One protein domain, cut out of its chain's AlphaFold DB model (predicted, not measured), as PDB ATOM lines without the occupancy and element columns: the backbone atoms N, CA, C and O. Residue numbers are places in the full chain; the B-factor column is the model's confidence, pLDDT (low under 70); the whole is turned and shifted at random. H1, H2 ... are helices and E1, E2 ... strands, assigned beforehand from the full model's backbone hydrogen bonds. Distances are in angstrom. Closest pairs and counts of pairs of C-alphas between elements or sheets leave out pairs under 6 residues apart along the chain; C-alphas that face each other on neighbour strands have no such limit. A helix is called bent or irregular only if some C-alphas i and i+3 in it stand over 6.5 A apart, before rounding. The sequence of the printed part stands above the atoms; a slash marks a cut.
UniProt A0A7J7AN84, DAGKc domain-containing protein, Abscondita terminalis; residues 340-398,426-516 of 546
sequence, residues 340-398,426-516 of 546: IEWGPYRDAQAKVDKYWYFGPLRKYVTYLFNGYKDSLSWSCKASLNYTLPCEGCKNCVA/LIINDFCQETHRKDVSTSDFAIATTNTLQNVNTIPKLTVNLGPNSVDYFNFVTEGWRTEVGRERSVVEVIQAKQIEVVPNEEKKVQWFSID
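This is residues 340 to 398 and 426 to 516 of the 546 residues of the protein "DAGKc domain-containing protein" of Abscondita terminalis (UniProt A0A7J7AN84). Two strongly twisted sheets, E6-E5-E4-E1-E8 and E3-E2-E7, lie partly face to face as a small sandwich; at one end of the long axis H3 and H1, which folds back on itself as two arms, make a helical head, and at the other end lie the short H2 and the residues beside the cut. Residues 452 to 457 stick out as a free loop. The printed part has 150 residues, with three named helices and eight named strands in the order E1 H1 E2 H2 E3 E4 E5 H3 E6 E7 E8; both sheets are antiparallel and the class is mixed. The whole is only just loose, close to compact, with a radius of gyration of the C-alphas of 17.9 A, and elongated, spanning 60 by 37 by 23 A.

E1, residues 340 to 342, begins at C-alpha (25.156, -8.066, 1.270). H1, residues 344 to 369, was assigned as one helix by its hydrogen bonds but is bent, with C-alphas 357 and 360 9.1 A apart; its arms are H1a, residues 344 to 357, 22.0 A, and H1b, residues 360 to 369, 15.5 A. Both arms are irregular, with C-alphas 354 and 357 8.2 A and C-alphas 360 and 363 7.2 A apart. E2, residues 380 to 387, is 20.7 A long and bends by 55 degrees at residue 383. H2, residues 430 to 433, is only just irregular, with C-alphas 430 and 433 6.9 A apart. E3 is residues 436 to 442, 18.1 A; E4, 445 to 449; E5, 462 to 466; H3, 473 to 484, 16.8 A; E6, 493 to 497; E7, 499 to 504, 16.2 A. E8, residues 512 to 515, ends at C-alpha (23.421, -11.620, -0.906).

E1 has E8 on one side, with N 341 and O 514 2.8 A apart, and E4 on the other, with N 340 and O 447 2.8 A apart. E4 and E5 form a hairpin, with N 465 and O 446 at 2.8 A; E6 is next, with N 464 and O 495 at 2.8 A. In the other sheet, E2 and E3 are antiparallel neighbours, with N 384 and O 438 within hydrogen-bond range at 2.8 A, and E2 and E7 are antiparallel neighbours, with N 501 and O 385 within hydrogen-bond range at 2.8 A. The sheets form a sandwich, two sheets face to face, with 21 pairs of C-alphas within 10 A and their strands at 31 degrees. H1a is on the five-stranded sheet, over E8, and stands up from it at 50 degrees; they make two layers, a helix on one face of a sheet. H1a touches H1b, closest at the C-alphas of Tyr 355 and Arg 362, 5.4 A, at a steep tilt of 49 degrees. H1b touches H3, closest at the C-alphas of Tyr 367 and Val 477, 5.4 A, at a shallow tilt of 28 degrees, opposite ways. H2 touches no helix. Every O i to N i+4 pair is within hydrogen-bond range in H3, against 4 of 10 in H1a, with 7 of 11 O i to N i+3 pairs, and 4 of 6 in H1b; H2 is too short for such a pair.

The C-alphas farthest apart, of Tyr 357 and Leu 426, are 60.3 A apart. Residues 399 to 425 are not printed, and C-alphas 398 and 426 are 13.6 A apart across the cut. The link E4 to E5 is long. The mean pLDDT of the printed part is 80.0; residues 373 to 377, 391 to 398, 426 to 433, 451 to 458 and 506 to 509 are under 70.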
ATOM      1  N   ILE A 340      26.156  -8.652   2.154       91.12
ATOM      2  CA  ILE A 340      25.156  -8.066   1.270       91.12
ATOM      3  C   ILE A 340      25.825  -6.885   0.577       91.12
ATOM      4  O   ILE A 340      26.292  -5.970   1.250       91.12
ATOM      5  N   GLU A 341      25.858  -6.889  -0.750       90.75
ATOM      6  CA  GLU A 341      26.456  -5.833  -1.565       90.75
ATOM      7  C   GLU A 341      25.402  -5.153  -2.445       90.75
ATOM      8  O   GLU A 341      24.577  -5.809  -3.090       90.75
ATOM      9  N   TRP A 342      25.463  -3.826  -2.508       89.88
ATOM     10  CA  TRP A 342      24.615  -2.974  -3.329       89.88
ATOM     11  C   TRP A 342      25.457  -1.854  -3.932       89.88
ATOM     12  O   TRP A 342      26.110  -1.100  -3.213       89.88
ATOM     13  N   GLY A 343      25.460  -1.761  -5.261       88.00
ATOM     14  CA  GLY A 343      26.196  -0.717  -5.961       88.00
ATOM     15  C   GLY A 343      26.733  -1.139  -7.332       88.00
ATOM     16  O   GLY A 343      26.573  -2.286  -7.767       88.00
ATOM     17  N   PRO A 344      27.427  -0.219  -8.023       85.94
ATOM     18  CA  PRO A 344      27.892  -0.406  -9.392       85.94
ATOM     19  C   PRO A 344      29.000  -1.460  -9.504       85.94
ATOM     20  O   PRO A 344      29.116  -2.121 -10.534       85.94
ATOM     21  N   TYR A 345      29.809  -1.659  -8.457       87.69
ATOM     22  CA  TYR A 345      30.843  -2.700  -8.447       87.69
ATOM     23  C   TYR A 345      30.232  -4.101  -8.482       87.69
ATOM     24  O   TYR A 345      30.678  -4.961  -9.240       87.69
ATOM     25  N   ARG A 346      29.170  -4.308  -7.703       87.44
ATOM     26  CA  ARG A 346      28.390  -5.544  -7.687       87.44
ATOM     27  C   ARG A 346      27.717  -5.785  -9.043       87.44
ATOM     28  O   ARG A 346      27.807  -6.885  -9.583       87.44
ATOM     29  N   ASP A 347      27.144  -4.749  -9.659       87.50
ATOM     30  CA  ASP A 347      26.546  -4.850 -11.000       87.50
ATOM     31  C   ASP A 347      27.571  -5.141 -12.103       87.50
ATOM     32  O   ASP A 347      27.268  -5.820 -13.092       87.50
ATOM     33  N   ALA A 348      28.798  -4.639 -11.953       87.75
ATOM     34  CA  ALA A 348      29.904  -5.044 -12.803       87.75
ATOM     35  C   ALA A 348      30.213  -6.531 -12.588       87.75
ATOM     36  O   ALA A 348      30.282  -7.272 -13.570       87.75
ATOM     37  N   GLN A 349      30.304  -6.998 -11.340       86.75
ATOM     38  CA  GLN A 349      30.617  -8.393 -11.028       86.75
ATOM     39  C   GLN A 349      29.607  -9.387 -11.627       86.75
ATOM     40  O   GLN A 349      30.013 -10.379 -12.237       86.75
ATOM     41  N   ALA A 350      28.311  -9.074 -11.566       86.44
ATOM     42  CA  ALA A 350      27.241  -9.857 -12.193       86.44
ATOM     43  C   ALA A 350      27.436 -10.051 -13.712       86.44
ATOM     44  O   ALA A 350      27.106 -11.083 -14.299       86.44
ATOM     45  N   LYS A 351      28.031  -9.063 -14.392       87.75
ATOM     46  CA  LYS A 351      28.245  -9.091 -15.848       87.75
ATOM     47  C   LYS A 351      29.543  -9.783 -16.265       87.75
ATOM     48  O   LYS A 351      29.745  -9.966 -17.466       87.75
ATOM     49  N   VAL A 352      30.404 -10.205 -15.337       87.94
ATOM     50  CA  VAL A 352      31.715 -10.815 -15.649       87.94
ATOM     51  C   VAL A 352      31.588 -12.027 -16.570       87.94
ATOM     52  O   VAL A 352      32.391 -12.206 -17.491       87.94
ATOM     53  N   ASP A 353      30.572 -12.864 -16.356       85.69
ATOM     54  CA  ASP A 353      30.373 -14.062 -17.172       85.69
ATOM     55  C   ASP A 353      29.880 -13.742 -18.598       85.69
ATOM     56  O   ASP A 353      30.147 -14.525 -19.511       85.69
ATOM     57  N   LYS A 354      29.299 -12.555 -18.844       88.94
ATOM     58  CA  LYS A 354      28.941 -12.089 -20.200       88.94
ATOM     59  C   LYS A 354      30.183 -11.824 -21.059       88.94
ATOM     60  O   LYS A 354      30.159 -12.055 -22.265       88.94
ATOM     61  N   TYR A 355      31.301 -11.426 -20.448       88.88
ATOM     62  CA  TYR A 355      32.567 -11.125 -21.134       88.88
ATOM     63  C   TYR A 355      33.471 -12.354 -21.337       88.88
ATOM     64  O   TYR A 355      34.699 -12.240 -21.354       88.88
ATOM     65  N   TRP A 356      32.892 -13.547 -21.512       87.81
ATOM     66  CA  TRP A 356      33.636 -14.808 -21.642       87.81
ATOM     67  C   TRP A 356      34.690 -14.805 -22.766       87.81
ATOM     68  O   TRP A 356      35.732 -15.445 -22.611       87.81
ATOM     69  N   TYR A 357      34.465 -14.045 -23.847       90.25
ATOM     70  CA  TYR A 357      35.375 -13.923 -24.995       90.25
ATOM     71  C   TYR A 357      36.768 -13.381 -24.620       90.25
ATOM     72  O   TYR A 357      37.764 -13.739 -25.243       90.25
ATOM     73  N   PHE A 358      36.873 -12.572 -23.558       89.25
ATOM     74  CA  PHE A 358      38.149 -12.016 -23.085       89.25
ATOM     75  C   PHE A 358      38.957 -12.984 -22.200       89.25
ATOM     76  O   PHE A 358      40.015 -12.621 -21.682       89.25
ATOM     77  N   GLY A 359      38.479 -14.220 -22.011       88.44
ATOM     78  CA  GLY A 359      39.200 -15.279 -21.308       88.44
ATOM     79  C   GLY A 359      39.652 -14.853 -19.900       88.44
ATOM     80  O   GLY A 359      38.800 -14.493 -19.084       88.44
ATOM     81  N   PRO A 360      40.960 -14.887 -19.574       85.75
ATOM     82  CA  PRO A 360      41.461 -14.512 -18.248       85.75
ATOM     83  C   PRO A 360      41.295 -13.016 -17.936       85.75
ATOM     84  O   PRO A 360      41.174 -12.646 -16.771       85.75
ATOM     85  N   LEU A 361      41.226 -12.154 -18.956       87.25
ATOM     86  CA  LEU A 361      41.096 -10.705 -18.781       87.25
ATOM     87  C   LEU A 361      39.656 -10.257 -18.521       87.25
ATOM     88  O   LEU A 361      39.440  -9.098 -18.177       87.25
ATOM     89  N   ARG A 362      38.671 -11.159 -18.648       89.62
ATOM     90  CA  ARG A 362      37.243 -10.824 -18.543       89.62
ATOM     91  C   ARG A 362      36.902 -10.036 -17.281       89.62
ATOM     92  O   ARG A 362      36.151  -9.075 -17.366       89.62
ATOM     93  N   LYS A 363      37.506 -10.375 -16.140       87.75
ATOM     94  CA  LYS A 363      37.259  -9.688 -14.867       87.75
ATOM     95  C   LYS A 363      37.682  -8.216 -14.922       87.75
ATOM     96  O   LYS A 363      36.882  -7.335 -14.647       87.75
ATOM     97  N   TYR A 364      38.897  -7.946 -15.396       90.19
ATOM     98  CA  TYR A 364      39.442  -6.591 -15.535       90.19
ATOM     99  C   TYR A 364      38.690  -5.757 -16.575       90.19
ATOM    100  O   TYR A 364      38.398  -4.583 -16.355       90.19
ATOM    101  N   VAL A 365      38.352  -6.384 -17.702       90.06
ATOM    102  CA  VAL A 365      37.634  -5.760 -18.818       90.06
ATOM    103  C   VAL A 365      36.196  -5.394 -18.431       90.06
ATOM    104  O   VAL A 365      35.655  -4.404 -18.917       90.06
ATOM    105  N   THR A 366      35.595  -6.142 -17.507       90.12
ATOM    106  CA  THR A 366      34.238  -5.872 -17.023       90.12
ATOM    107  C   THR A 366      34.140  -4.516 -16.326       90.12
ATOM    108  O   THR A 366      33.194  -3.777 -16.595       90.12
ATOM    109  N   TYR A 367      35.127  -4.151 -15.500       88.75
ATOM    110  CA  TYR A 367      35.186  -2.829 -14.863       88.75
ATOM    111  C   TYR A 367      35.454  -1.707 -15.875       88.75
ATOM    112  O   TYR A 367      34.902  -0.620 -15.749       88.75
ATOM    113  N   LEU A 368      36.245  -1.985 -16.918       89.44
ATOM    114  CA  LEU A 368      36.516  -1.026 -17.991       89.44
ATOM    115  C   LEU A 368      35.235  -0.673 -18.766       89.44
ATOM    116  O   LEU A 368      34.928   0.498 -18.971       89.44
ATOM    117  N   PHE A 369      34.461  -1.680 -19.185       86.69
ATOM    118  CA  PHE A 369      33.260  -1.449 -19.993       86.69
ATOM    119  C   PHE A 369      32.050  -0.984 -19.176       86.69
ATOM    120  O   PHE A 369      31.268  -0.177 -19.670       86.69
ATOM    121  N   ASN A 370      31.908  -1.433 -17.925       84.25
ATOM    122  CA  ASN A 370      30.830  -0.987 -17.030       84.25
ATOM    123  C   ASN A 370      31.186   0.265 -16.217       84.25
ATOM    124  O   ASN A 370      30.485   0.580 -15.268       84.25
ATOM    125  N   GLY A 371      32.274   0.962 -16.546       75.31
ATOM    126  CA  GLY A 371      32.568   2.271 -15.965       75.31
ATOM    127  C   GLY A 371      32.061   3.443 -16.818       75.31
ATOM    128  O   GLY A 371      32.147   4.595 -16.400       75.31
ATOM    129  N   TYR A 372      31.558   3.206 -18.034       75.44
ATOM    130  CA  TYR A 372      31.139   4.305 -18.910       75.44
ATOM    131  C   TYR A 372      29.863   5.001 -18.389       75.44
ATOM    132  O   TYR A 372      28.998   4.360 -17.783       75.44
ATOM    133  N   LYS A 373      29.770   6.321 -18.633       55.03
ATOM    134  CA  LYS A 373      28.936   7.339 -17.944       55.03
ATOM    135  C   LYS A 373      27.500   6.950 -17.551       55.03
ATOM    136  O   LYS A 373      27.024   7.431 -16.528       55.03
ATOM    137  N   ASP A 374      26.821   6.081 -18.293       60.47
ATOM    138  CA  ASP A 374      25.428   5.712 -18.002       60.47
ATOM    139  C   ASP A 374      25.271   4.775 -16.792       60.47
ATOM    140  O   ASP A 374      24.202   4.723 -16.187       60.47
ATOM    141  N   SER A 375      26.332   4.062 -16.405       61.38
ATOM    142  CA  SER A 375      26.298   3.030 -15.352       61.38
ATOM    143  C   SER A 375      26.748   3.502 -13.963       61.38
ATOM    144  O   SER A 375      26.353   2.896 -12.973       61.38
ATOM    145  N   LEU A 376      27.508   4.602 -13.882       67.00
ATOM    146  CA  LEU A 376      28.004   5.200 -12.628       67.00
ATOM    147  C   LEU A 376      27.167   6.397 -12.145       67.00
ATOM    148  O   LEU A 376      27.493   7.017 -11.139       67.00
ATOM    149  N   SER A 377      26.120   6.767 -12.886       59.88
ATOM    150  CA  SER A 377      25.323   7.973 -12.617       59.88
ATOM    151  C   SER A 377      24.286   7.804 -11.504       59.88
ATOM    152  O   SER A 377      23.681   8.792 -11.085       59.88
ATOM    153  N   TRP A 378      24.063   6.575 -11.030       70.75
ATOM    154  CA  TRP A 378      23.128   6.294  -9.947       70.75
ATOM    155  C   TRP A 378      23.874   6.138  -8.620       70.75
ATOM    156  O   TRP A 378      25.018   5.689  -8.576       70.75
ATOM    157  N   SER A 379      23.219   6.561  -7.542       76.69
ATOM    158  CA  SER A 379      23.738   6.477  -6.173       76.69
ATOM    159  C   SER A 379      22.755   5.677  -5.337       76.69
ATOM    160  O   SER A 379      21.542   5.799  -5.509       76.69
ATOM    161  N   CYS A 380      23.279   4.857  -4.440       77.62
ATOM    162  CA  CYS A 380      22.514   4.077  -3.489       77.62
ATOM    163  C   CYS A 380      21.953   5.027  -2.426       77.62
ATOM    164  O   CYS A 380      22.668   5.444  -1.511       77.62
ATOM    165  N   LYS A 381      20.682   5.416  -2.577       85.88
ATOM    166  CA  LYS A 381      19.965   6.259  -1.616       85.88
ATOM    167  C   LYS A 381      19.086   5.397  -0.726       85.88
ATOM    168  O   LYS A 381      18.113   4.818  -1.206       85.88
ATOM    169  N   ALA A 382      19.400   5.339   0.560       87.12
ATOM    170  CA  ALA A 382      18.600   4.604   1.531       87.12
ATOM    171  C   ALA A 382      18.535   5.326   2.878       87.12
ATOM    172  O   ALA A 382      19.493   5.973   3.302       87.12
ATOM    173  N   SER A 383      17.400   5.172   3.554       91.31
ATOM    174  CA  SER A 383      17.246   5.498   4.969       91.31
ATOM    175  C   SER A 383      17.599   4.254   5.782       91.31
ATOM    176  O   SER A 383      17.016   3.187   5.577       91.31
ATOM    177  N   LEU A 384      18.589   4.377   6.663       90.69
ATOM    178  CA  LEU A 384      19.062   3.306   7.532       90.69
ATOM    179  C   LEU A 384      18.565   3.555   8.953       90.69
ATOM    180  O   LEU A 384      18.898   4.582   9.545       90.69
ATOM    181  N   ASN A 385      17.843   2.597   9.524       91.50
ATOM    182  CA  ASN A 385      17.564   2.567  10.960       91.50
ATOM    183  C   ASN A 385      18.384   1.438  11.578       91.50
ATOM    184  O   ASN A 385      18.204   0.283  11.201       91.50
ATOM    185  N   TYR A 386      19.291   1.740  12.502       89.81
ATOM    186  CA  TYR A 386      20.170   0.729  13.086       89.81
ATOM    187  C   TYR A 386      20.270   0.834  14.604       89.81
ATOM    188  O   TYR A 386      20.076   1.896  15.194       89.81
ATOM    189  N   THR A 387      20.596  -0.292  15.230       87.19
ATOM    190  CA  THR A 387      20.874  -0.394  16.667       87.19
ATOM    191  C   THR A 387      22.338  -0.748  16.884       87.19
ATOM    192  O   THR A 387      22.906  -1.548  16.133       87.19
ATOM    193  N   LEU A 388      22.949  -0.218  17.941       85.31
ATOM    194  CA  LEU A 388      24.354  -0.481  18.268       85.31
ATOM    195  C   LEU A 388      24.614  -1.963  18.636       85.31
ATOM    196  O   LEU A 388      23.696  -2.672  19.069       85.31
ATOM    197  N   PRO A 389      25.849  -2.469  18.439       81.38
ATOM    198  CA  PRO A 389      26.212  -3.844  18.777       81.38
ATOM    199  C   PRO A 389      26.095  -4.107  20.284       81.38
ATOM    200  O   PRO A 389      26.456  -3.273  21.111       81.38
ATOM    201  N   CYS A 390      25.603  -5.291  20.654       74.88
ATOM    202  CA  CYS A 390      25.453  -5.704  22.050       74.88
ATOM    203  C   CYS A 390      25.651  -7.219  22.182       74.88
ATOM    204  O   CYS A 390      25.128  -7.979  21.368       74.88
ATOM    205  N   GLU A 391      26.332  -7.656  23.247       63.81
ATOM    206  CA  GLU A 391      26.615  -9.070  23.566       63.81
ATOM    207  C   GLU A 391      25.364  -9.908  23.891       63.81
ATOM    208  O   GLU A 391      25.445 -11.124  24.045       63.81
ATOM    209  N   GLY A 392      24.196  -9.264  23.960       64.06
ATOM    210  CA  GLY A 392      22.953  -9.852  24.438       64.06
ATOM    211  C   GLY A 392      22.717  -9.433  25.879       64.06
ATOM    212  O   GLY A 392      23.180 -10.078  26.806       64.06
ATOM    213  N   CYS A 393      22.000  -8.328  26.072       65.94
ATOM    214  CA  CYS A 393      21.494  -7.937  27.384       65.94
ATOM    215  C   CYS A 393      20.087  -8.523  27.603       65.94
ATOM    216  O   CYS A 393      19.458  -9.006  26.655       65.94
ATOM    217  N   LYS A 394      19.554  -8.438  28.827       65.31
ATOM    218  CA  LYS A 394      18.179  -8.869  29.150       65.31
ATOM    219  C   LYS A 394      17.120  -8.260  28.217       65.31
ATOM    220  O   LYS A 394      16.160  -8.935  27.867       65.31
ATOM    221  N   ASN A 395      17.323  -7.019  27.767       61.81
ATOM    222  CA  ASN A 395      16.419  -6.328  26.837       61.81
ATOM    223  C   ASN A 395      16.537  -6.825  25.390       61.81
ATOM    224  O   ASN A 395      15.651  -6.562  24.582       61.81
ATOM    225  N   CYS A 396      17.629  -7.512  25.051       61.66
ATOM    226  CA  CYS A 396      17.871  -8.007  23.705       61.66
ATOM    227  C   CYS A 396      17.364  -9.454  23.490       61.66
ATOM    228  O   CYS A 396      17.244  -9.876  22.341       61.66
ATOM    229  N   VAL A 397      17.118 -10.229  24.558       57.66
ATOM    230  CA  VAL A 397      16.499 -11.564  24.482       57.66
ATOM    231  C   VAL A 397      15.002 -11.385  24.695       57.66
ATOM    232  O   VAL A 397      14.559 -11.124  25.811       57.66
ATOM    233  N   ALA A 398      14.209 -11.530  23.634       48.88
ATOM    234  CA  ALA A 398      12.771 -11.680  23.799       48.88
ATOM    235  C   ALA A 398      12.542 -12.975  24.586       48.88
ATOM    236  O   ALA A 398      12.748 -14.063  24.054       48.88
ATOM    237  N   LEU A 426      22.538 -11.572  32.655       55.88
ATOM    238  CA  LEU A 426      22.085 -10.647  33.709       55.88
ATOM    239  C   LEU A 426      22.424  -9.175  33.419       55.88
ATOM    240  O   LEU A 426      22.023  -8.288  34.166       55.88
ATOM    241  N   ILE A 427      23.178  -8.913  32.351       60.50
ATOM    242  CA  ILE A 427      23.641  -7.578  31.982       60.50
ATOM    243  C   ILE A 427      22.458  -6.811  31.378       60.50
ATOM    244  O   ILE A 427      21.764  -7.320  30.495       60.50
ATOM    245  N   ILE A 428      22.218  -5.592  31.861       60.62
ATOM    246  CA  ILE A 428      21.223  -4.653  31.328       60.62
ATOM    247  C   ILE A 428      21.996  -3.589  30.547       60.62
ATOM    248  O   ILE A 428      22.952  -3.021  31.066       60.62
ATOM    249  N   ASN A 429      21.618  -3.370  29.289       66.50
ATOM    250  CA  ASN A 429      22.161  -2.297  28.463       66.50
ATOM    251  C   ASN A 429      21.008  -1.384  28.045       66.50
ATOM    252  O   ASN A 429      20.146  -1.798  27.260       66.50
ATOM    253  N   ASP A 430      21.012  -0.161  28.563       66.56
ATOM    254  CA  ASP A 430      19.970   0.839  28.315       66.56
ATOM    255  C   ASP A 430      19.974   1.323  26.854       66.56
ATOM    256  O   ASP A 430      18.926   1.655  26.307       66.56
ATOM    257  N   PHE A 431      21.119   1.231  26.170       64.25
ATOM    258  CA  PHE A 431      21.275   1.617  24.765       64.25
ATOM    259  C   PHE A 431      20.908   0.496  23.765       64.25
ATOM    260  O   PHE A 431      20.939   0.729  22.561       64.25
ATOM    261  N   CYS A 432      20.544  -0.726  24.205       63.50
ATOM    262  CA  CYS A 432      20.182  -1.822  23.268       63.50
ATOM    263  C   CYS A 432      18.873  -1.538  22.496       63.50
ATOM    264  O   CYS A 432      18.655  -2.138  21.446       63.50
ATOM    265  N   GLN A 433      18.008  -0.645  22.996       68.88
ATOM    266  CA  GLN A 433      16.722  -0.305  22.366       68.88
ATOM    267  C   GLN A 433      16.729   1.040  21.625       68.88
ATOM    268  O   GLN A 433      15.723   1.398  21.015       68.88
ATOM    269  N   GLU A 434      17.839   1.782  21.653       80.00
ATOM    270  CA  GLU A 434      17.936   3.046  20.928       80.00
ATOM    271  C   GLU A 434      18.129   2.781  19.430       80.00
ATOM    272  O   GLU A 434      19.037   2.059  19.006       80.00
ATOM    273  N   THR A 435      17.241   3.350  18.617       82.31
ATOM    274  CA  THR A 435      17.305   3.265  17.157       82.31
ATOM    275  C   THR A 435      17.883   4.555  16.596       82.31
ATOM    276  O   THR A 435      17.274   5.619  16.728       82.31
ATOM    277  N   HIS A 436      19.021   4.460  15.915       86.94
ATOM    278  CA  HIS A 436      19.618   5.583  15.205       86.94
ATOM    279  C   HIS A 436      19.161   5.581  13.751       86.94
ATOM    280  O   HIS A 436      19.244   4.561  13.066       86.94
ATOM    281  N   ARG A 437      18.705   6.739  13.272       89.81
ATOM    282  CA  ARG A 437      18.330   6.942  11.874       89.81
ATOM    283  C   ARG A 437      19.421   7.707  11.141       89.81
ATOM    284  O   ARG A 437      19.888   8.736  11.627       89.81
ATOM    285  N   LYS A 438      19.804   7.224   9.962       88.31
ATOM    286  CA  LYS A 438      20.763   7.885   9.080       88.31
ATOM    287  C   LYS A 438      20.362   7.723   7.623       88.31
ATOM    288  O   LYS A 438      20.241   6.606   7.131       88.31
ATOM    289  N   ASP A 439      20.224   8.841   6.926       88.44
ATOM    290  CA  ASP A 439      20.013   8.842   5.483       88.44
ATOM    291  C   ASP A 439      21.367   8.844   4.772       88.44
ATOM    292  O   ASP A 439      22.262   9.629   5.096       88.44
ATOM    293  N   VAL A 440      21.530   7.926   3.824       85.19
ATOM    294  CA  VAL A 440      22.797   7.668   3.144       85.19
ATOM    295  C   VAL A 440      22.599   7.771   1.637       85.19
ATOM    296  O   VAL A 440      21.597   7.310   1.097       85.19
ATOM    297  N   SER A 441      23.566   8.399   0.967       85.75
ATOM    298  CA  SER A 441      23.641   8.514  -0.490       85.75
ATOM    299  C   SER A 441      25.062   8.180  -0.933       85.75
ATOM    300  O   SER A 441      25.896   9.078  -1.058       85.75
ATOM    301  N   THR A 442      25.350   6.896  -1.137       84.62
ATOM    302  CA  THR A 442      26.705   6.403  -1.436       84.62
ATOM    303  C   THR A 442      26.756   5.684  -2.775       84.62
ATOM    304  O   THR A 442      25.744   5.240  -3.305       84.62
ATOM    305  N   SER A 443      27.942   5.586  -3.366       82.62
ATOM    306  CA  SER A 443      28.150   4.799  -4.585       82.62
ATOM    307  C   SER A 443      28.125   3.300  -4.299       82.62
ATOM    308  O   SER A 443      27.472   2.558  -5.020       82.62
ATOM    309  N   ASP A 444      28.805   2.872  -3.239       84.56
ATOM    310  CA  ASP A 444      28.909   1.478  -2.813       84.56
ATOM    311  C   ASP A 444      28.346   1.332  -1.398       84.56
ATOM    312  O   ASP A 444      28.511   2.215  -0.543       84.56
ATOM    313  N   PHE A 445      27.666   0.221  -1.166       87.75
ATOM    314  CA  PHE A 445      27.054  -0.132   0.102       87.75
ATOM    315  C   PHE A 445      27.262  -1.624   0.335       87.75
ATOM    316  O   PHE A 445      26.796  -2.456  -0.443       87.75
ATOM    317  N   ALA A 446      27.965  -1.972   1.411       89.38
ATOM    318  CA  ALA A 446      28.188  -3.364   1.773       89.38
ATOM    319  C   ALA A 446      27.926  -3.587   3.261       89.38
ATOM    320  O   ALA A 446      28.492  -2.900   4.107       89.38
ATOM    321  N   ILE A 447      27.098  -4.571   3.590       90.00
ATOM    322  CA  ILE A 447      26.916  -5.059   4.957       90.00
ATOM    323  C   ILE A 447      27.633  -6.395   5.043       90.00
ATOM    324  O   ILE A 447      27.306  -7.307   4.293       90.00
ATOM    325  N   ALA A 448      28.599  -6.524   5.941       88.06
ATOM    326  CA  ALA A 448      29.360  -7.753   6.120       88.06
ATOM    327  C   ALA A 448      29.353  -8.209   7.579       88.06
ATOM    328  O   ALA A 448      29.213  -7.406   8.508       88.06
ATOM    329  N   THR A 449      29.527  -9.512   7.770       84.88
ATOM    330  CA  THR A 449      29.793 -10.099   9.084       84.88
ATOM    331  C   THR A 449      31.289 -10.071   9.391       84.88
ATOM    332  O   THR A 449      32.141 -10.137   8.503       84.88
ATOM    333  N   THR A 450      31.641 -10.056  10.674       73.81
ATOM    334  CA  THR A 450      33.037 -10.160  11.136       73.81
ATOM    335  C   THR A 450      33.531 -11.606  11.242       73.81
ATOM    336  O   THR A 450      34.468 -11.902  11.982       73.81
ATOM    337  N   ASN A 451      32.913 -12.534  10.506       68.94
ATOM    338  CA  ASN A 451      33.262 -13.956  10.538       68.94
ATOM    339  C   ASN A 451      34.674 -14.236   9.989       68.94
ATOM    340  O   ASN A 451      35.291 -15.255  10.321       68.94
ATOM    341  N   THR A 452      35.196 -13.310   9.182       58.78
ATOM    342  CA  THR A 452      36.518 -13.363   8.561       58.78
ATOM    343  C   THR A 452      37.600 -13.010   9.586       58.78
ATOM    344  O   THR A 452      37.797 -11.844   9.898       58.78
ATOM    345  N   LEU A 453      38.272 -14.032  10.132       53.00
ATOM    346  CA  LEU A 453      39.518 -13.968  10.920       53.00
ATOM    347  C   LEU A 453      39.805 -12.636  11.658       53.00
ATOM    348  O   LEU A 453      40.605 -11.843  11.175       53.00
ATOM    349  N   GLN A 454      39.267 -12.452  12.872       45.97
ATOM    350  CA  GLN A 454      40.032 -12.016  14.059       45.97
ATOM    351  C   GLN A 454      39.162 -11.940  15.331       45.97
ATOM    352  O   GLN A 454      38.064 -11.404  15.332       45.97
ATOM    353  N   ASN A 455      39.727 -12.472  16.422       44.84
ATOM    354  CA  ASN A 455      39.335 -12.357  17.834       44.84
ATOM    355  C   ASN A 455      37.967 -12.913  18.273       44.84
ATOM    356  O   ASN A 455      36.939 -12.246  18.226       44.84
ATOM    357  N   VAL A 456      38.028 -14.103  18.892       50.59
ATOM    358  CA  VAL A 456      36.952 -14.786  19.649       50.59
ATOM    359  C   VAL A 456      36.364 -13.920  20.785       50.59
ATOM    360  O   VAL A 456      35.276 -14.206  21.274       50.59
ATOM    361  N   ASN A 457      37.051 -12.836  21.161       52.53
ATOM    362  CA  ASN A 457      36.707 -11.961  22.285       52.53
ATOM    363  C   ASN A 457      36.049 -10.637  21.860       52.53
ATOM    364  O   ASN A 457      36.023  -9.697  22.648       52.53
ATOM    365  N   THR A 458      35.586 -10.512  20.615       65.94
ATOM    366  CA  THR A 458      34.905  -9.295  20.158       65.94
ATOM    367  C   THR A 458      33.394  -9.476  20.145       65.94
ATOM    368  O   THR A 458      32.881 -10.570  19.908       65.94
ATOM    369  N   ILE A 459      32.686  -8.385  20.434       72.50
ATOM    370  CA  ILE A 459      31.225  -8.333  20.386       72.50
ATOM    371  C   ILE A 459      30.785  -8.648  18.947       72.50
ATOM    372  O   ILE A 459      31.279  -7.987  18.025       72.50
ATOM    373  N   PRO A 460      29.870  -9.614  18.739       78.12
ATOM    374  CA  PRO A 460      29.353  -9.934  17.415       78.12
ATOM    375  C   PRO A 460      28.672  -8.695  16.830       78.12
ATOM    376  O   PRO A 460      27.807  -8.082  17.467       78.12
ATOM    377  N   LYS A 461      29.094  -8.296  15.628       85.25
ATOM    378  CA  LYS A 461      28.663  -7.046  14.998       85.25
ATOM    379  C   LYS A 461      28.536  -7.186  13.486       85.25
ATOM    380  O   LYS A 461      29.305  -7.892  12.841       85.25
ATOM    381  N   LEU A 462      27.577  -6.456  12.933       87.44
ATOM    382  CA  LEU A 462      27.490  -6.163  11.509       87.44
ATOM    383  C   LEU A 462      28.310  -4.917  11.228       87.44
ATOM    384  O   LEU A 462      28.168  -3.905  11.918       87.44
ATOM    385  N   THR A 463      29.152  -4.989  10.206       89.56
ATOM    386  CA  THR A 463      29.886  -3.836   9.691       89.56
ATOM    387  C   THR A 463      29.222  -3.365   8.412       89.56
ATOM    388  O   THR A 463      29.164  -4.107   7.432       89.56
ATOM    389  N   VAL A 464      28.716  -2.138   8.432       89.81
ATOM    390  CA  VAL A 464      28.142  -1.458   7.273       89.81
ATOM    391  C   VAL A 464      29.214  -0.542   6.708       89.81
ATOM    392  O   VAL A 464      29.575   0.459   7.326       89.81
ATOM    393  N   ASN A 465      29.734  -0.907   5.547       90.19
ATOM    394  CA  ASN A 465      30.760  -0.178   4.828       90.19
ATOM    395  C   ASN A 465      30.096   0.726   3.793       90.19
ATOM    396  O   ASN A 465      29.409   0.259   2.880       90.19
ATOM    397  N   LEU A 466      30.318   2.027   3.949       88.88
ATOM    398  CA  LEU A 466      29.805   3.063   3.068       88.88
ATOM    399  C   LEU A 466      30.933   3.586   2.175       88.88
ATOM    400  O   LEU A 466      31.944   4.112   2.652       88.88
ATOM    401  N   GLY A 467      30.755   3.423   0.863       86.12
ATOM    402  CA  GLY A 467      31.643   3.991  -0.146       86.12
ATOM    403  C   GLY A 467      31.478   5.511  -0.289       86.12
ATOM    404  O   GLY A 467      30.616   6.116   0.345       86.12
ATOM    405  N   PRO A 468      32.277   6.162  -1.147       85.31
ATOM    406  CA  PRO A 468      32.167   7.599  -1.402       85.31
ATOM    407  C   PRO A 468      30.847   7.969  -2.098       85.31
ATOM    408  O   PRO A 468      30.234   7.136  -2.765       85.31
ATOM    409  N   ASN A 469      30.422   9.231  -1.992       81.88
ATOM    410  CA  ASN A 469      29.153   9.714  -2.566       81.88
ATOM    411  C   ASN A 469      29.121   9.657  -4.104       81.88
ATOM    412  O   ASN A 469      28.068   9.441  -4.698       81.88
ATOM    413  N   SER A 470      30.273   9.834  -4.752       80.19
ATOM    414  CA  SER A 470      30.446   9.704  -6.198       80.19
ATOM    415  C   SER A 470      31.807   9.088  -6.513       80.19
ATOM    416  O   SER A 470      32.766   9.242  -5.754       80.19
ATOM    417  N   VAL A 471      31.886   8.363  -7.629       80.81
ATOM    418  CA  VAL A 471      33.112   7.692  -8.076       80.81
ATOM    419  C   VAL A 471      33.395   8.086  -9.519       80.81
ATOM    420  O   VAL A 471      32.566   7.879 -10.404       80.81
ATOM    421  N   ASP A 472      34.590   8.622  -9.759       85.81
ATOM    422  CA  ASP A 472      35.092   8.860 -11.109       85.81
ATOM    423  C   ASP A 472      35.412   7.543 -11.817       85.81
ATOM    424  O   ASP A 472      35.881   6.588 -11.199       85.81
ATOM    425  N   TYR A 473      35.272   7.518 -13.145       86.38
ATOM    426  CA  TYR A 473      35.579   6.346 -13.972       86.38
ATOM    427  C   TYR A 473      36.942   5.712 -13.654       86.38
ATOM    428  O   TYR A 473      37.047   4.500 -13.483       86.38
ATOM    429  N   PHE A 474      37.995   6.530 -13.557       86.38
ATOM    430  CA  PHE A 474      39.336   6.024 -13.278       86.38
ATOM    431  C   PHE A 474      39.427   5.383 -11.895       86.38
ATOM    432  O   PHE A 474      40.021   4.315 -11.785       86.38
ATOM    433  N   ASN A 475      38.797   5.982 -10.879       87.69
ATOM    434  CA  ASN A 475      38.737   5.400  -9.538       87.69
ATOM    435  C   ASN A 475      37.921   4.106  -9.517       87.69
ATOM    436  O   ASN A 475      38.334   3.138  -8.891       87.69
ATOM    437  N   PHE A 476      36.811   4.047 -10.252       88.38
ATOM    438  CA  PHE A 476      36.014   2.829 -10.370       88.38
ATOM    439  C   PHE A 476      36.834   1.667 -10.943       88.38
ATOM    440  O   PHE A 476      36.838   0.560 -10.403       88.38
ATOM    441  N   VAL A 477      37.575   1.915 -12.025       89.81
ATOM    442  CA  VAL A 477      38.394   0.879 -12.665       89.81
ATOM    443  C   VAL A 477      39.556   0.454 -11.764       89.81
ATOM    444  O   VAL A 477      39.809  -0.744 -11.622       89.81
ATOM    445  N   THR A 478      40.260   1.401 -11.138       88.69
ATOM    446  CA  THR A 478      41.413   1.087 -10.279       88.69
ATOM    447  C   THR A 478      41.000   0.332  -9.016       88.69
ATOM    448  O   THR A 478      41.647  -0.661  -8.671       88.69
ATOM    449  N   GLU A 479      39.915   0.737  -8.357       86.88
ATOM    450  CA  GLU A 479      39.381   0.062  -7.168       86.88
ATOM    451  C   GLU A 479      38.766  -1.306  -7.516       86.88
ATOM    452  O   GLU A 479      38.973  -2.290  -6.796       86.88
ATOM    453  N   GLY A 480      38.105  -1.429  -8.672       86.56
ATOM    454  CA  GLY A 480      37.630  -2.717  -9.186       86.56
ATOM    455  C   GLY A 480      38.775  -3.711  -9.412       86.56
ATOM    456  O   GLY A 480      38.718  -4.863  -8.978       86.56
ATOM    457  N   TRP A 481      39.880  -3.263 -10.016       89.81
ATOM    458  CA  TRP A 481      41.067  -4.103 -10.218       89.81
ATOM    459  C   TRP A 481      41.777  -4.461  -8.911       89.81
ATOM    460  O   TRP A 481      42.290  -5.573  -8.787       89.81
ATOM    461  N   ARG A 482      41.791  -3.556  -7.926       88.19
ATOM    462  CA  ARG A 482      42.289  -3.847  -6.573       88.19
ATOM    463  C   ARG A 482      41.503  -4.974  -5.912       88.19
ATOM    464  O   ARG A 482      42.123  -5.887  -5.365       88.19
ATOM    465  N   THR A 483      40.178  -4.932  -6.033       83.88
ATOM    466  CA  THR A 483      39.281  -5.950  -5.473       83.88
ATOM    467  C   THR A 483      39.591  -7.334  -6.051       83.88
ATOM    468  O   THR A 483      39.694  -8.311  -5.313       83.88
ATOM    469  N   GLU A 484      39.851  -7.433  -7.359       81.88
ATOM    470  CA  GLU A 484      40.204  -8.711  -8.003       81.88
ATOM    471  C   GLU A 484      41.562  -9.280  -7.573       81.88
ATOM    472  O   GLU A 484      41.775 -10.491  -7.636       81.88
ATOM    473  N   VAL A 485      42.476  -8.426  -7.105       77.81
ATOM    474  CA  VAL A 485      43.768  -8.836  -6.527       77.81
ATOM    475  C   VAL A 485      43.624  -9.219  -5.042       77.81
ATOM    476  O   VAL A 485      44.586  -9.664  -4.422       77.81
ATOM    477  N   GLY A 486      42.423  -9.105  -4.465       71.19
ATOM    478  CA  GLY A 486      42.147  -9.434  -3.065       71.19
ATOM    479  C   GLY A 486      42.458  -8.298  -2.093       71.19
ATOM    480  O   GLY A 486      42.665  -8.556  -0.912       71.19
ATOM    481  N   ARG A 487      42.526  -7.051  -2.575       77.25
ATOM    482  CA  ARG A 487      42.622  -5.863  -1.716       77.25
ATOM    483  C   ARG A 487      41.230  -5.311  -1.438       77.25
ATOM    484  O   ARG A 487      40.392  -5.282  -2.335       77.25
ATOM    485  N   GLU A 488      41.014  -4.853  -0.212       74.38
ATOM    486  CA  GLU A 488      39.764  -4.208   0.190       74.38
ATOM    487  C   GLU A 488      39.574  -2.864  -0.528       74.38
ATOM    488  O   GLU A 488      40.546  -2.201  -0.911       74.38
ATOM    489  N   ARG A 489      38.308  -2.486  -0.735       78.69
ATOM    490  CA  ARG A 489      37.926  -1.208  -1.348       78.69
ATOM    491  C   ARG A 489      38.102  -0.064  -0.354       78.69
ATOM    492  O   ARG A 489      38.017  -0.257   0.855       78.69
ATOM    493  N   SER A 490      38.304   1.141  -0.877       73.81
ATOM    494  CA  SER A 490      38.266   2.361  -0.070       73.81
ATOM    495  C   SER A 490      36.876   2.589   0.547       73.81
ATOM    496  O   SER A 490      35.884   2.784  -0.154       73.81
ATOM    497  N   VAL A 491      36.816   2.570   1.880       79.44
ATOM    498  CA  VAL A 491      35.607   2.842   2.669       79.44
ATOM    499  C   VAL A 491      35.737   4.222   3.306       79.44
ATOM    500  O   VAL A 491      36.780   4.543   3.874       79.44
ATOM    501  N   VAL A 492      34.693   5.048   3.196       82.50
ATOM    502  CA  VAL A 492      34.669   6.394   3.797       82.50
ATOM    503  C   VAL A 492      34.184   6.323   5.236       82.50
ATOM    504  O   VAL A 492      34.746   6.971   6.116       82.50
ATOM    505  N   GLU A 493      33.154   5.521   5.479       85.88
ATOM    506  CA  GLU A 493      32.546   5.398   6.794       85.88
ATOM    507  C   GLU A 493      32.167   3.947   7.090       85.88
ATOM    508  O   GLU A 493      31.647   3.237   6.228       85.88
ATOM    509  N   VAL A 494      32.423   3.519   8.327       87.38
ATOM    510  CA  VAL A 494      32.059   2.194   8.832       87.38
ATOM    511  C   VAL A 494      31.101   2.370  10.000       87.38
ATOM    512  O   VAL A 494      31.473   2.931  11.031       87.38
ATOM    513  N   ILE A 495      29.883   1.854   9.861       88.31
ATOM    514  CA  ILE A 495      28.887   1.825  10.935       88.31
ATOM    515  C   ILE A 495      28.846   0.412  11.509       88.31
ATOM    516  O   ILE A 495      28.839  -0.573  10.772       88.31
ATOM    517  N   GLN A 496      28.831   0.302  12.836       89.75
ATOM    518  CA  GLN A 496      28.692  -0.977  13.526       89.75
ATOM    519  C   GLN A 496      27.272  -1.102  14.063       89.75
ATOM    520  O   GLN A 496      26.796  -0.209  14.762       89.75
ATOM    521  N   ALA A 497      26.611  -2.210  13.750       87.31
ATOM    522  CA  ALA A 497      25.229  -2.436  14.141       87.31
ATOM    523  C   ALA A 497      24.984  -3.887  14.564       87.31
ATOM    524  O   ALA A 497      25.710  -4.800  14.178       87.31
ATOM    525  N   LYS A 498      23.933  -4.112  15.351       85.56
ATOM    526  CA  LYS A 498      23.380  -5.452  15.600       85.56
ATOM    527  C   LYS A 498      22.229  -5.767  14.648       85.56
ATOM    528  O   LYS A 498      22.129  -6.876  14.126       85.56
ATOM    529  N   GLN A 499      21.352  -4.790  14.466       88.31
ATOM    530  CA  GLN A 499      20.200  -4.853  13.586       88.31
ATOM    531  C   GLN A 499      20.198  -3.593  12.728       88.31
ATOM    532  O   GLN A 499      20.512  -2.508  13.222       88.31
ATOM    533  N   ILE A 500      19.855  -3.746  11.456       90.88
ATOM    534  CA  ILE A 500      19.734  -2.648  10.507       90.88
ATOM    535  C   ILE A 500      18.517  -2.859   9.615       90.88
ATOM    536  O   ILE A 500      18.314  -3.930   9.052       90.88
ATOM    537  N   GLU A 501      17.694  -1.832   9.493       91.62
ATOM    538  CA  GLU A 501      16.588  -1.760   8.550       91.62
ATOM    539  C   GLU A 501      17.010  -0.821   7.424       91.62
ATOM    540  O   GLU A 501      17.340   0.343   7.657       91.62
ATOM    541  N   VAL A 502      17.054  -1.362   6.209       90.44
ATOM    542  CA  VAL A 502      17.447  -0.654   4.995       90.44
ATOM    543  C   VAL A 502      16.181  -0.359   4.209       90.44
ATOM    544  O   VAL A 502      15.551  -1.271   3.671       90.44
ATOM    545  N   VAL A 503      15.810   0.917   4.141       89.56
ATOM    546  CA  VAL A 503      14.677   1.389   3.344       89.56
ATOM    547  C   VAL A 503      15.228   2.153   2.137       89.56
ATOM    548  O   VAL A 503      15.657   3.299   2.296       89.56
ATOM    549  N   PRO A 504      15.286   1.536   0.943       86.44
ATOM    550  CA  PRO A 504      15.717   2.224  -0.269       86.44
ATOM    551  C   PRO A 504      14.719   3.332  -0.631       86.44
ATOM    552  O   PRO A 504      13.508   3.145  -0.518       86.44
ATOM    553  N   ASN A 505      15.219   4.481  -1.086       83.56
ATOM    554  CA  ASN A 505      14.362   5.523  -1.647       83.56
ATOM    555  C   ASN A 505      13.907   5.095  -3.046       83.56
ATOM    556  O   ASN A 505      14.731   4.692  -3.865       83.56
ATOM    557  N   GLU A 506      12.606   5.189  -3.319       63.41
ATOM    558  CA  GLU A 506      12.013   4.740  -4.582       63.41
ATOM    559  C   GLU A 506      12.627   5.473  -5.789       63.41
ATOM    560  O   GLU A 506      12.333   6.638  -6.069       63.41
ATOM    561  N   GLU A 507      13.475   4.773  -6.543       61.41
ATOM    562  CA  GLU A 507      13.899   5.176  -7.881       61.41
ATOM    563  C   GLU A 507      13.168   4.317  -8.926       61.41
ATOM    564  O   GLU A 507      12.959   3.122  -8.743       61.41
ATOM    565  N   LYS A 508      12.793   4.908 -10.069       56.00
ATOM    566  CA  LYS A 508      12.001   4.257 -11.140       56.00
ATOM    567  C   LYS A 508      12.687   3.058 -11.831       56.00
ATOM    568  O   LYS A 508      12.146   2.530 -12.799       56.00
ATOM    569  N   LYS A 509      13.894   2.666 -11.413       68.50
ATOM    570  CA  LYS A 509      14.680   1.578 -12.011       68.50
ATOM    571  C   LYS A 509      14.734   0.393 -11.054       68.50
ATOM    572  O   LYS A 509      15.011   0.575  -9.877       68.50
ATOM    573  N   VAL A 510      14.542  -0.813 -11.590       76.25
ATOM    574  CA  VAL A 510      14.754  -2.058 -10.841       76.25
ATOM    575  C   VAL A 510      16.234  -2.162 -10.480       76.25
ATOM    576  O   VAL A 510      17.095  -2.154 -11.363       76.25
ATOM    577  N   GLN A 511      16.515  -2.229  -9.184       83.62
ATOM    578  CA  GLN A 511      17.850  -2.406  -8.625       83.62
ATOM    579  C   GLN A 511      17.941  -3.771  -7.940       83.62
ATOM    580  O   GLN A 511      16.921  -4.377  -7.607       83.62
ATOM    581  N   TRP A 512      19.166  -4.245  -7.717       86.44
ATOM    582  CA  TRP A 512      19.405  -5.589  -7.207       86.44
ATOM    583  C   TRP A 512      20.442  -5.605  -6.070       86.44
ATOM    584  O   TRP A 512      21.497  -4.978  -6.166       86.44
ATOM    585  N   PHE A 513      20.157  -6.364  -5.010       88.19
ATOM    586  CA  PHE A 513      21.078  -6.740  -3.939       88.19
ATOM    587  C   PHE A 513      21.834  -8.010  -4.307       88.19
ATOM    588  O   PHE A 513      21.276  -8.911  -4.926       88.19
ATOM    589  N   SER A 514      23.118  -8.097  -3.969       89.38
ATOM    590  CA  SER A 514      23.844  -9.370  -3.983       89.38
ATOM    591  C   SER A 514      23.970  -9.871  -2.556       89.38
ATOM    592  O   SER A 514      24.669  -9.240  -1.770       89.38
ATOM    593  N   ILE A 515      23.318 -10.977  -2.219       88.44
ATOM    594  CA  ILE A 515      23.421 -11.620  -0.906       88.44
ATOM    595  C   ILE A 515      24.242 -12.895  -1.105       88.44
ATOM    596  O   ILE A 515      23.816 -13.768  -1.850       88.44
ATOM    597  N   ASP A 516      25.436 -12.991  -0.512       84.75
ATOM    598  CA  ASP A 516      26.324 -14.165  -0.634       84.75
ATOM    599  C   ASP A 516      26.574 -14.642  -2.091       84.75
ATOM    600  O   ASP A 516      26.748 -15.827  -2.367       84.75
TER     601      ASP A 516